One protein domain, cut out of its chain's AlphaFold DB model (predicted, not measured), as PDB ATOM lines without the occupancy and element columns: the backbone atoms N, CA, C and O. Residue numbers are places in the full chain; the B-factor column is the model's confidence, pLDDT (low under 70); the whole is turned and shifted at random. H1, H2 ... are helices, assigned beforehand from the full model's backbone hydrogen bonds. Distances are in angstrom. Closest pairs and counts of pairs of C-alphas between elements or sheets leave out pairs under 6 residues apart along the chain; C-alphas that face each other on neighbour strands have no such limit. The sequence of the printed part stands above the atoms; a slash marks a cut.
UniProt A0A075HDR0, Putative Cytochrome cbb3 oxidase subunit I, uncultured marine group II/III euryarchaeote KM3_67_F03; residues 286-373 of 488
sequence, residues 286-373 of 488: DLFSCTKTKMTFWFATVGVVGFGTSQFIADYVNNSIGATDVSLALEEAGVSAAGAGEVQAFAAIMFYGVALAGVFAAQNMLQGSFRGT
ATOM      1  N   ASP A 286      50.558 -17.085 -33.673       91.31
ATOM      2  CA  ASP A 286      49.421 -17.045 -34.586       91.31
ATOM      3  C   ASP A 286      48.111 -16.661 -33.889       91.31
ATOM      4  O   ASP A 286      47.908 -16.833 -32.683       91.31
ATOM      5  N   LEU A 287      47.169 -16.166 -34.693       92.62
ATOM      6  CA  LEU A 287      45.781 -16.034 -34.266       92.62
ATOM      7  C   LEU A 287      45.213 -17.413 -33.915       92.62
ATOM      8  O   LEU A 287      45.469 -18.396 -34.606       92.62
ATOM      9  N   PHE A 288      44.385 -17.479 -32.876       92.00
ATOM     10  CA  PHE A 288      43.897 -18.754 -32.349       92.00
ATOM     11  C   PHE A 288      43.028 -19.551 -33.336       92.00
ATOM     12  O   PHE A 288      43.083 -20.776 -33.376       92.00
ATOM     13  N   SER A 289      42.178 -18.876 -34.113       93.50
ATOM     14  CA  SER A 289      41.197 -19.529 -34.980       93.50
ATOM     15  C   SER A 289      41.007 -18.805 -36.308       93.50
ATOM     16  O   SER A 289      40.587 -17.645 -36.367       93.50
ATOM     17  N   CYS A 290      41.188 -19.548 -37.401       92.44
ATOM     18  CA  CYS A 290      40.847 -19.093 -38.749       92.44
ATOM     19  C   CYS A 290      39.347 -18.805 -38.905       92.44
ATOM     20  O   CYS A 290      38.973 -17.878 -39.620       92.44
ATOM     21  N   THR A 291      38.477 -19.569 -38.239       95.31
ATOM     22  CA  THR A 291      37.022 -19.356 -38.300       95.31
ATOM     23  C   THR A 291      36.639 -18.015 -37.694       95.31
ATOM     24  O   THR A 291      35.852 -17.293 -38.296       95.31
ATOM     25  N   LYS A 292      37.242 -17.624 -36.564       95.50
ATOM     26  CA  LYS A 292      36.991 -16.303 -35.970       95.50
ATOM     27  C   LYS A 292      37.420 -15.178 -36.903       95.50
ATOM     28  O   LYS A 292      36.639 -14.265 -37.118       95.50
ATOM     29  N   THR A 293      38.581 -15.294 -37.550       96.19
ATOM     30  CA  THR A 293      39.009 -14.337 -38.586       96.19
ATOM     31  C   THR A 293      37.997 -14.227 -39.736       96.19
ATOM     32  O   THR A 293      37.679 -13.123 -40.176       96.19
ATOM     33  N   LYS A 294      37.456 -15.361 -40.211       96.31
ATOM     34  CA  LYS A 294      36.406 -15.384 -41.248       96.31
ATOM     35  C   LYS A 294      35.127 -14.695 -40.776       96.31
ATOM     36  O   LYS A 294      34.568 -13.895 -41.520       96.31
ATOM     37  N   MET A 295      34.683 -14.996 -39.555       97.31
ATOM     38  CA  MET A 295      33.498 -14.381 -38.957       97.31
ATOM     39  C   MET A 295      33.695 -12.874 -38.820       97.31
ATOM     40  O   MET A 295      32.866 -12.125 -39.323       97.31
ATOM     41  N   THR A 296      34.823 -12.418 -38.271       97.81
ATOM     42  CA  THR A 296      35.166 -10.991 -38.213       97.81
ATOM     43  C   THR A 296      35.022 -10.330 -39.583       97.81
ATOM     44  O   THR A 296      34.433  -9.259 -39.687       97.81
ATOM     45  N   PHE A 297      35.530 -10.966 -40.645       97.69
ATOM     46  CA  PHE A 297      35.481 -10.394 -41.991       97.69
ATOM     47  C   PHE A 297      34.060 -10.233 -42.505       97.69
ATOM     48  O   PHE A 297      33.692  -9.153 -42.972       97.69
ATOM     49  N   TRP A 298      33.256 -11.287 -42.402       97.25
ATOM     50  CA  TRP A 298      31.894 -11.258 -42.916       97.25
ATOM     51  C   TRP A 298      30.977 -10.368 -42.087       97.25
ATOM     52  O   TRP A 298      30.258  -9.566 -42.673       97.25
ATOM     53  N   PHE A 299      31.053 -10.427 -40.758       98.00
ATOM     54  CA  PHE A 299      30.255  -9.564 -39.884       98.00
ATOM     55  C   PHE A 299      30.594  -8.080 -40.077       98.00
ATOM     56  O   PHE A 299      29.679  -7.264 -40.169       98.00
ATOM     57  N   ALA A 300      31.876  -7.727 -40.236       97.81
ATOM     58  CA  ALA A 300      32.264  -6.348 -40.529       97.81
ATOM     59  C   ALA A 300      31.785  -5.906 -41.919       97.81
ATOM     60  O   ALA A 300      31.202  -4.837 -42.059       97.81
ATOM     61  N   THR A 301      31.986  -6.741 -42.945       97.25
ATOM     62  CA  THR A 301      31.616  -6.413 -44.333       97.25
ATOM     63  C   THR A 301      30.107  -6.259 -44.493       97.25
ATOM     64  O   THR A 301      29.639  -5.239 -44.994       97.25
ATOM     65  N   VAL A 302      29.343  -7.257 -44.047       97.31
ATOM     66  CA  VAL A 302      27.878  -7.246 -44.112       97.31
ATOM     67  C   VAL A 302      27.321  -6.126 -43.242       97.31
ATOM     68  O   VAL A 302      26.402  -5.439 -43.675       97.31
ATOM     69  N   GLY A 303      27.907  -5.890 -42.065       97.69
ATOM     70  CA  GLY A 303      27.466  -4.822 -41.178       97.69
ATOM     71  C   GLY A 303      27.669  -3.430 -41.767       97.69
ATOM     72  O   GLY A 303      26.730  -2.643 -41.787       97.69
ATOM     73  N   VAL A 304      28.849  -3.141 -42.328       97.75
ATOM     74  CA  VAL A 304      29.139  -1.854 -42.987       97.75
ATOM     75  C   VAL A 304      28.253  -1.642 -44.212       97.75
ATOM     76  O   VAL A 304      27.643  -0.583 -44.345       97.75
ATOM     77  N   VAL A 305      28.177  -2.629 -45.112       97.12
ATOM     78  CA  VAL A 305      27.403  -2.495 -46.356       97.12
ATOM     79  C   VAL A 305      25.913  -2.384 -46.048       97.12
ATOM     80  O   VAL A 305      25.259  -1.492 -46.574       97.12
ATOM     81  N   GLY A 306      25.395  -3.243 -45.166       97.38
ATOM     82  CA  GLY A 306      23.988  -3.250 -44.776       97.38
ATOM     83  C   GLY A 306      23.564  -2.004 -44.004       97.38
ATOM     84  O   GLY A 306      22.479  -1.482 -44.259       97.38
ATOM     85  N   PHE A 307      24.419  -1.494 -43.108       97.94
ATOM     86  CA  PHE A 307      24.197  -0.200 -42.464       97.94
ATOM     87  C   PHE A 307      24.157   0.912 -43.510       97.94
ATOM     88  O   PHE A 307      23.184   1.651 -43.559       97.94
ATOM     89  N   GLY A 308      25.168   0.997 -44.380       96.88
ATOM     90  CA  GLY A 308      25.262   2.064 -45.372       96.88
ATOM     91  C   GLY A 308      24.051   2.116 -46.297       96.88
ATOM     92  O   GLY A 308      23.430   3.165 -46.428       96.88
ATOM     93  N   THR A 309      23.671   0.988 -46.904       96.62
ATOM     94  CA  THR A 309      22.523   0.950 -47.823       96.62
ATOM     95  C   THR A 309      21.213   1.309 -47.128       96.62
ATOM     96  O   THR A 309      20.449   2.115 -47.652       96.62
ATOM     97  N   SER A 310      20.959   0.747 -45.946       97.69
ATOM     98  CA  SER A 310      19.704   0.959 -45.215       97.69
ATOM     99  C   SER A 310      19.617   2.369 -44.637       97.69
ATOM    100  O   SER A 310      18.576   3.013 -44.732       97.69
ATOM    101  N   GLN A 311      20.721   2.879 -44.091       97.62
ATOM    102  CA  GLN A 311      20.761   4.213 -43.511       97.62
ATOM    103  C   GLN A 311      20.620   5.291 -44.589       97.62
ATOM    104  O   GLN A 311      19.846   6.215 -44.385       97.62
ATOM    105  N   PHE A 312      21.244   5.144 -45.767       96.94
ATOM    106  CA  PHE A 312      21.001   6.089 -46.866       96.94
ATOM    107  C   PHE A 312      19.523   6.130 -47.272       96.94
ATOM    108  O   PHE A 312      18.986   7.214 -47.482       96.94
ATOM    109  N   ILE A 313      18.845   4.978 -47.351       96.62
ATOM    110  CA  ILE A 313      17.399   4.942 -47.626       96.62
ATOM    111  C   ILE A 313      16.639   5.718 -46.547       96.62
ATOM    112  O   ILE A 313      15.794   6.549 -46.875       96.62
ATOM    113  N   ALA A 314      16.953   5.473 -45.272       96.94
ATOM    114  CA  ALA A 314      16.291   6.150 -44.167       96.94
ATOM    115  C   ALA A 314      16.517   7.670 -44.190       96.94
ATOM    116  O   ALA A 314      15.555   8.430 -44.068       96.94
ATOM    117  N   ASP A 315      17.756   8.106 -44.415       95.62
ATOM    118  CA  ASP A 315      18.133   9.517 -44.496       95.62
ATOM    119  C   ASP A 315      17.364  10.235 -45.619       95.62
ATOM    120  O   ASP A 315      16.777  11.292 -45.389       95.62
ATOM    121  N   TYR A 316      17.301   9.647 -46.821       94.50
ATOM    122  CA  TYR A 316      16.597  10.242 -47.964       94.50
ATOM    123  C   TYR A 316      15.079  10.298 -47.777       94.50
ATOM    124  O   TYR A 316      14.457  11.306 -48.122       94.50
ATOM    125  N   VAL A 317      14.470   9.234 -47.242       94.94
ATOM    126  CA  VAL A 317      13.020   9.188 -47.003       94.94
ATOM    127  C   VAL A 317      12.626  10.217 -45.946       94.94
ATOM    128  O   VAL A 317      11.716  11.010 -46.177       94.94
ATOM    129  N   ASN A 318      13.346  10.256 -44.822       93.94
ATOM    130  CA  ASN A 318      13.055  11.196 -43.742       93.94
ATOM    131  C   ASN A 318      13.284  12.650 -44.178       93.94
ATOM    132  O   ASN A 318      12.466  13.511 -43.863       93.94
ATOM    133  N   ASN A 319      14.341  12.919 -44.954       93.06
ATOM    134  CA  ASN A 319      14.586  14.252 -45.503       93.06
ATOM    135  C   ASN A 319      13.482  14.686 -46.482       93.06
ATOM    136  O   ASN A 319      13.027  15.822 -46.422       93.06
ATOM    137  N   SER A 320      13.024  13.782 -47.354       92.12
ATOM    138  CA  SER A 320      11.958  14.079 -48.323       92.12
ATOM    139  C   SER A 320      10.616  14.370 -47.647       92.12
ATOM    140  O   SER A 320       9.938  15.318 -48.022       92.12
ATOM    141  N   ILE A 321      10.234  13.582 -46.636       92.19
ATOM    142  CA  ILE A 321       8.981  13.790 -45.888       92.19
ATOM    143  C   ILE A 321       9.046  15.074 -45.049       92.19
ATOM    144  O   ILE A 321       8.044  15.769 -44.905       92.19
ATOM    145  N   GLY A 322      10.223  15.390 -44.501       89.12
ATOM    146  CA  GLY A 322      10.453  16.595 -43.705       89.12
ATOM    147  C   GLY A 322      10.596  17.882 -44.521       89.12
ATOM    148  O   GLY A 322      10.694  18.952 -43.922       89.12
ATOM    149  N   ALA A 323      10.626  17.811 -45.856       90.62
ATOM    150  CA  ALA A 323      10.706  18.993 -46.704       90.62
ATOM    151  C   ALA A 323       9.456  19.873 -46.527       90.62
ATOM    152  O   ALA A 323       8.338  19.373 -46.390       90.62
ATOM    153  N   THR A 324       9.635  21.196 -46.488       89.81
ATOM    154  CA  THR A 324       8.563  22.147 -46.141       89.81
ATOM    155  C   THR A 324       7.356  22.044 -47.075       89.81
ATOM    156  O   THR A 324       6.217  22.070 -46.632       89.81
ATOM    157  N   ASP A 325       7.595  21.903 -48.373       91.56
ATOM    158  CA  ASP A 325       6.562  21.734 -49.395       91.56
ATOM    159  C   ASP A 325       5.793  20.413 -49.239       91.56
ATOM    160  O   ASP A 325       4.564  20.397 -49.309       91.56
ATOM    161  N   VAL A 326       6.504  19.316 -48.970       91.81
ATOM    162  CA  VAL A 326       5.906  17.987 -48.778       91.81
ATOM    163  C   VAL A 326       5.118  17.914 -47.471       91.81
ATOM    164  O   VAL A 326       3.993  17.417 -47.457       91.81
ATOM    165  N   SER A 327       5.679  18.428 -46.378       90.06
ATOM    166  CA  SER A 327       5.033  18.441 -45.060       90.06
ATOM    167  C   SER A 327       3.756  19.283 -45.049       90.06
ATOM    168  O   SER A 327       2.744  18.818 -44.527       90.06
ATOM    169  N   LEU A 328       3.751  20.452 -45.701       91.94
ATOM    170  CA  LEU A 328       2.541  21.267 -45.867       91.94
ATOM    171  C   LEU A 328       1.474  20.556 -46.707       91.94
ATOM    172  O   LEU A 328       0.300  20.578 -46.346       91.94
ATOM    173  N   ALA A 329       1.864  19.885 -47.796       92.94
ATOM    174  CA  ALA A 329       0.924  19.128 -48.624       92.94
ATOM    175  C   ALA A 329       0.317  17.925 -47.873       92.94
ATOM    176  O   ALA A 329      -0.862  17.613 -48.041       92.94
ATOM    177  N   LEU A 330       1.111  17.253 -47.033       91.94
ATOM    178  CA  LEU A 330       0.650  16.173 -46.157       91.94
ATOM    179  C   LEU A 330      -0.339  16.686 -45.101       91.94
ATOM    180  O   LEU A 330      -1.373  16.052 -44.877       91.94
ATOM    181  N   GLU A 331      -0.047  17.839 -44.495       91.62
ATOM    182  CA  GLU A 331      -0.934  18.501 -43.534       91.62
ATOM    183  C   GLU A 331      -2.261  18.916 -44.187       91.62
ATOM    184  O   GLU A 331      -3.325  18.594 -43.658       91.62
ATOM    185  N   GLU A 332      -2.220  19.536 -45.372       94.44
ATOM    186  CA  GLU A 332      -3.414  19.924 -46.140       94.44
ATOM    187  C   GLU A 332      -4.269  18.709 -46.534       94.44
ATOM    188  O   GLU A 332      -5.499  18.753 -46.471       94.44
ATOM    189  N   ALA A 333      -3.628  17.594 -46.888       93.19
ATOM    190  CA  ALA A 333      -4.311  16.344 -47.204       93.19
ATOM    191  C   ALA A 333      -4.835  15.593 -45.962       93.19
ATOM    192  O   ALA A 333      -5.546  14.595 -46.114       93.19
ATOM    193  N   GLY A 334      -4.481  16.021 -44.744       91.06
ATOM    194  CA  GLY A 334      -4.793  15.301 -43.506       91.06
ATOM    195  C   GLY A 334      -4.121  13.924 -43.413       91.06
ATOM    196  O   GLY A 334      -4.647  13.027 -42.752       91.06
ATOM    197  N   VAL A 335      -2.986  13.727 -44.098       92.06
ATOM    198  CA  VAL A 335      -2.263  12.450 -44.182       92.06
ATOM    199  C   VAL A 335      -0.982  12.516 -43.359       92.06
ATOM    200  O   VAL A 335      -0.107  13.338 -43.608       92.06
ATOM    201  N   SER A 336      -0.808  11.586 -42.421       85.44
ATOM    202  CA  SER A 336       0.476  11.381 -41.748       85.44
ATOM    203  C   SER A 336       1.355  10.426 -42.560       85.44
ATOM    204  O   SER A 336       1.017   9.247 -42.701       85.44
ATOM    205  N   ALA A 337       2.493  10.897 -43.067       84.19
ATOM    206  CA  ALA A 337       3.477  10.017 -43.692       84.19
ATOM    207  C   ALA A 337       4.246   9.218 -42.628       84.19
ATOM    208  O   ALA A 337       4.754   9.780 -41.657       84.19
ATOM    209  N   ALA A 338       4.357   7.903 -42.821       83.25
ATOM    210  CA  ALA A 338       5.246   7.076 -42.015       83.25
ATOM    211  C   ALA A 338       6.698   7.318 -42.458       83.25
ATOM    212  O   ALA A 338       7.035   7.123 -43.626       83.25
ATOM    213  N   GLY A 339       7.550   7.753 -41.528       86.12
ATOM    214  CA  GLY A 339       8.988   7.873 -41.769       86.12
ATOM    215  C   GLY A 339       9.669   6.511 -41.933       86.12
ATOM    216  O   GLY A 339       9.062   5.452 -41.769       86.12
ATOM    217  N   ALA A 340      10.974   6.520 -42.184       91.94
ATOM    218  CA  ALA A 340      11.761   5.305 -42.399       91.94
ATOM    219  C   ALA A 340      12.256   4.642 -41.097       91.94
ATOM    220  O   ALA A 340      13.351   4.080 -41.058       91.94
ATOM    221  N   GLY A 341      11.461   4.695 -40.021       92.00
ATOM    222  CA  GLY A 341      11.863   4.217 -38.691       92.00
ATOM    223  C   GLY A 341      12.233   2.730 -38.656       92.00
ATOM    224  O   GLY A 341      13.247   2.357 -38.072       92.00
ATOM    225  N   GLU A 342      11.472   1.875 -39.344       94.62
ATOM    226  CA  GLU A 342      11.768   0.436 -39.435       94.62
ATOM    227  C   GLU A 342      13.065   0.156 -40.208       94.62
ATOM    228  O   GLU A 342      13.868  -0.688 -39.809       94.62
ATOM    229  N   VAL A 343      13.312   0.907 -41.287       96.12
ATOM    230  CA  VAL A 343      14.550   0.806 -42.075       96.12
ATOM    231  C   VAL A 343      15.746   1.281 -41.252       96.12
ATOM    232  O   VAL A 343      16.809   0.665 -41.303       96.12
ATOM    233  N   GLN A 344      15.572   2.327 -40.441       95.38
ATOM    234  CA  GLN A 344      16.601   2.810 -39.524       95.38
ATOM    235  C   GLN A 344      16.901   1.789 -38.414       95.38
ATOM    236  O   GLN A 344      18.067   1.552 -38.093       95.38
ATOM    237  N   ALA A 345      15.878   1.121 -37.871       96.12
ATOM    238  CA  ALA A 345      16.068   0.021 -36.927       96.12
ATOM    239  C   ALA A 345      16.837  -1.144 -37.574       96.12
ATOM    240  O   ALA A 345      17.772  -1.681 -36.976       96.12
ATOM    241  N   PHE A 346      16.513  -1.492 -38.821       96.75
ATOM    242  CA  PHE A 346      17.273  -2.478 -39.586       96.75
ATOM    243  C   PHE A 346      18.726  -2.033 -39.827       96.75
ATOM    244  O   PHE A 346      19.643  -2.829 -39.625       96.75
ATOM    245  N   ALA A 347      18.966  -0.762 -40.167       97.06
ATOM    246  CA  ALA A 347      20.313  -0.211 -40.315       97.06
ATOM    247  C   ALA A 347      21.134  -0.364 -39.023       97.06
ATOM    248  O   ALA A 347      22.281  -0.819 -39.070       97.06
ATOM    249  N   ALA A 348      20.533  -0.072 -37.866       95.25
ATOM    250  CA  ALA A 348      21.158  -0.272 -36.560       95.25
ATOM    251  C   ALA A 348      21.471  -1.757 -36.284       95.25
ATOM    252  O   ALA A 348      22.574  -2.079 -35.836       95.25
ATOM    253  N   ILE A 349      20.551  -2.674 -36.616       96.88
ATOM    254  CA  ILE A 349      20.774  -4.129 -36.520       96.88
ATOM    255  C   ILE A 349      21.980  -4.555 -37.362       96.88
ATOM    256  O   ILE A 349      22.851  -5.277 -36.873       96.88
ATOM    257  N   MET A 350      22.075  -4.074 -38.603       97.69
ATOM    258  CA  MET A 350      23.220  -4.362 -39.467       97.69
ATOM    259  C   MET A 350      24.518  -3.808 -38.874       97.69
ATOM    260  O   MET A 350      25.537  -4.502 -38.864       97.69
ATOM    261  N   PHE A 351      24.484  -2.606 -38.295       96.06
ATOM    262  CA  PHE A 351      25.658  -1.999 -37.674       96.06
ATOM    263  C   PHE A 351      26.209  -2.807 -36.484       96.06
ATOM    264  O   PHE A 351      27.429  -2.873 -36.312       96.06
ATOM    265  N   TYR A 352      25.369  -3.531 -35.728       96.00
ATOM    266  CA  TYR A 352      25.855  -4.474 -34.704       96.00
ATOM    267  C   TYR A 352      26.768  -5.569 -35.271       96.00
ATOM    268  O   TYR A 352      27.598  -6.106 -34.534       96.00
ATOM    269  N   GLY A 353      26.704  -5.863 -36.573       96.38
ATOM    270  CA  GLY A 353      27.680  -6.725 -37.236       96.38
ATOM    271  C   GLY A 353      29.120  -6.225 -37.072       96.38
ATOM    272  O   GLY A 353      30.025  -7.016 -36.809       96.38
ATOM    273  N   VAL A 354      29.345  -4.909 -37.106       95.88
ATOM    274  CA  VAL A 354      30.669  -4.312 -36.864       95.88
ATOM    275  C   VAL A 354      31.120  -4.544 -35.418       95.88
ATOM    276  O   VAL A 354      32.272  -4.911 -35.178       95.88
ATOM    277  N   ALA A 355      30.205  -4.414 -34.453       94.62
ATOM    278  CA  ALA A 355      30.490  -4.694 -33.047       94.62
ATOM    279  C   ALA A 355      30.839  -6.177 -32.820       94.62
ATOM    280  O   ALA A 355      31.853  -6.488 -32.192       94.62
ATOM    281  N   LEU A 356      30.056  -7.096 -33.396       96.94
ATOM    282  CA  LEU A 356      30.317  -8.538 -33.333       96.94
ATOM    283  C   LEU A 356      31.656  -8.906 -33.979       96.94
ATOM    284  O   LEU A 356      32.398  -9.722 -33.431       96.94
ATOM    285  N   ALA A 357      32.016  -8.268 -35.095       97.19
ATOM    286  CA  ALA A 357      33.339  -8.428 -35.685       97.19
ATOM    287  C   ALA A 357      34.447  -8.011 -34.706       97.19
ATOM    288  O   ALA A 357      35.409  -8.755 -34.514       97.19
ATOM    289  N   GLY A 358      34.286  -6.874 -34.023       95.06
ATOM    290  CA  GLY A 358      35.194  -6.443 -32.958       95.06
ATOM    291  C   GLY A 358      35.355  -7.491 -31.851       95.06
ATOM    292  O   GLY A 358      36.483  -7.810 -31.472       95.06
ATOM    293  N   VAL A 359      34.250  -8.091 -31.393       96.50
ATOM    294  CA  VAL A 359      34.265  -9.161 -30.378       96.50
ATOM    295  C   VAL A 359      35.024 -10.391 -30.875       96.50
ATOM    296  O   VAL A 359      35.908 -10.890 -30.174       96.50
ATOM    297  N   PHE A 360      34.741 -10.871 -32.089       97.38
ATOM    298  CA  PHE A 360      35.449 -12.024 -32.649       97.38
ATOM    299  C   PHE A 360      36.942 -11.747 -32.835       97.38
ATOM    300  O   PHE A 360      37.755 -12.604 -32.483       97.38
ATOM    301  N   ALA A 361      37.313 -10.559 -33.323       96.56
ATOM    302  CA  ALA A 361      38.708 -10.147 -33.460       96.56
ATOM    303  C   ALA A 361      39.422 -10.122 -32.102       96.56
ATOM    304  O   ALA A 361      40.479 -10.737 -31.957       96.56
ATOM    305  N   ALA A 362      38.815  -9.485 -31.096       95.00
ATOM    306  CA  ALA A 362      39.372  -9.390 -29.751       95.00
ATOM    307  C   ALA A 362      39.553 -10.773 -29.115       95.00
ATOM    308  O   ALA A 362      40.635 -11.088 -28.628       95.00
ATOM    309  N   GLN A 363      38.536 -11.637 -29.184       95.56
ATOM    310  CA  GLN A 363      38.641 -13.005 -28.680       95.56
ATOM    311  C   GLN A 363      39.732 -13.802 -29.399       95.56
ATOM    312  O   GLN A 363      40.433 -14.585 -28.764       95.56
ATOM    313  N   ASN A 364      39.858 -13.638 -30.718       95.69
ATOM    314  CA  ASN A 364      40.840 -14.366 -31.513       95.69
ATOM    315  C   ASN A 364      42.277 -13.949 -31.174       95.69
ATOM    316  O   ASN A 364      43.151 -14.800 -31.038       95.69
ATOM    317  N   MET A 365      42.500 -12.646 -30.997       94.62
ATOM    318  CA  MET A 365      43.791 -12.082 -30.604       94.62
ATOM    319  C   MET A 365      44.130 -12.421 -29.152       94.62
ATOM    320  O   MET A 365      45.228 -12.890 -28.881       94.62
ATOM    321  N   LEU A 366      43.182 -12.281 -28.222       92.69
ATOM    322  CA  LEU A 366      43.400 -12.619 -26.815       92.69
ATOM    323  C   LEU A 366      43.752 -14.101 -26.653       92.69
ATOM    324  O   LEU A 366      44.757 -14.440 -26.038       92.69
ATOM    325  N   GLN A 367      42.969 -14.991 -27.269       92.31
ATOM    326  CA  GLN A 367      43.270 -16.422 -27.255       92.31
ATOM    327  C   GLN A 367      44.571 -16.730 -28.001       92.31
ATOM    328  O   GLN A 367      45.320 -17.585 -27.545       92.31
ATOM    329  N   GLY A 368      44.876 -16.028 -29.097       91.12
ATOM    330  CA  GLY A 368      46.129 -16.193 -29.842       91.12
ATOM    331  C   GLY A 368      47.356 -15.830 -29.004       91.12
ATOM    332  O   GLY A 368      48.333 -16.576 -28.978       91.12
ATOM    333  N   SER A 369      47.260 -14.759 -28.214       89.62
ATOM    334  CA  SER A 369      48.335 -14.305 -27.326       89.62
ATOM    335  C   SER A 369      48.745 -15.351 -26.286       89.62
ATOM    336  O   SER A 369      49.911 -15.393 -25.907       89.62
ATOM    337  N   PHE A 370      47.809 -16.183 -25.818       85.94
ATOM    338  CA  PHE A 370      48.079 -17.199 -24.792       85.94
ATOM    339  C   PHE A 370      48.210 -18.616 -25.362       85.94
ATOM    340  O   PHE A 370      49.010 -19.408 -24.877       85.94
ATOM    341  N   ARG A 371      47.421 -18.949 -26.389       86.31
ATOM    342  CA  ARG A 371      47.230 -20.316 -26.905       86.31
ATOM    343  C   ARG A 371      47.567 -20.476 -28.388       86.31
ATOM    344  O   ARG A 371      47.495 -21.590 -28.892       86.31
ATOM    345  N   GLY A 372      47.906 -19.401 -29.100       86.12
ATOM    346  CA  GLY A 372      48.301 -19.460 -30.514       86.12
ATOM    347  C   GLY A 372      49.605 -20.229 -30.716       86.12
ATOM    348  O   GLY A 372      50.407 -20.322 -29.791       86.12
ATOM    349  N   THR A 373      49.841 -20.788 -31.897       87.69
ATOM    350  CA  THR A 373      51.107 -21.463 -32.214       87.69
ATOM    351  C   THR A 373      52.258 -20.462 -32.240       87.69
ATOM    352  O   THR A 373      52.101 -19.358 -32.759       87.69
TER     353      THR A 373
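What this domain is: This is residues 286 to 373 of the 488 residues of the protein "Putative Cytochrome cbb3 oxidase subunit I" of uncultured marine group II/III euryarchaeote KM3_67_F03 (UniProt A0A075HDR0). Two long helices, H1 and H3, run side by side in opposite directions as a slender rod, with the short helix H2 at the end where the backbone turns back. The printed part has 88 residues with three named helices, in the order H1, H2, H3, and no named strand; the class is all helix. It is extended, with a radius of gyration of the C-alphas of 20.4 A and spans of 70 by 15 by 14 A.

How they stand to each other: H1, residues 290 to 321, touches H3, residues 341 to 371, at a shallow tilt of 21 degrees, opposite ways; their closest C-alphas, of Thr 296 and Ala 357, are 4.0 A apart. H2, residues 324 to 332, is close to H1 but not clearly touching; the closest C-alphas, of Ile 321 and Ser 327, are 6.2 A apart. H2 and H3 are apart. Every O i to N i+4 pair is within hydrogen-bond range in H1 and H2, and 23 of 27 are in H3.

Where its parts are: H1 begins at C-alpha 290 (40.847, -19.093, -38.749) and is 46.3 A long. H2 is 12.2 A long. H3, 44.6 A long, ends at C-alpha 371 (47.230, -20.316, -26.905).

The domain as a whole: The farthest C-alphas, of Glu 332 and Thr 373, are 69.9 A apart. The printed part has no cut and no long link, and no printed residue has a pLDDT under 70.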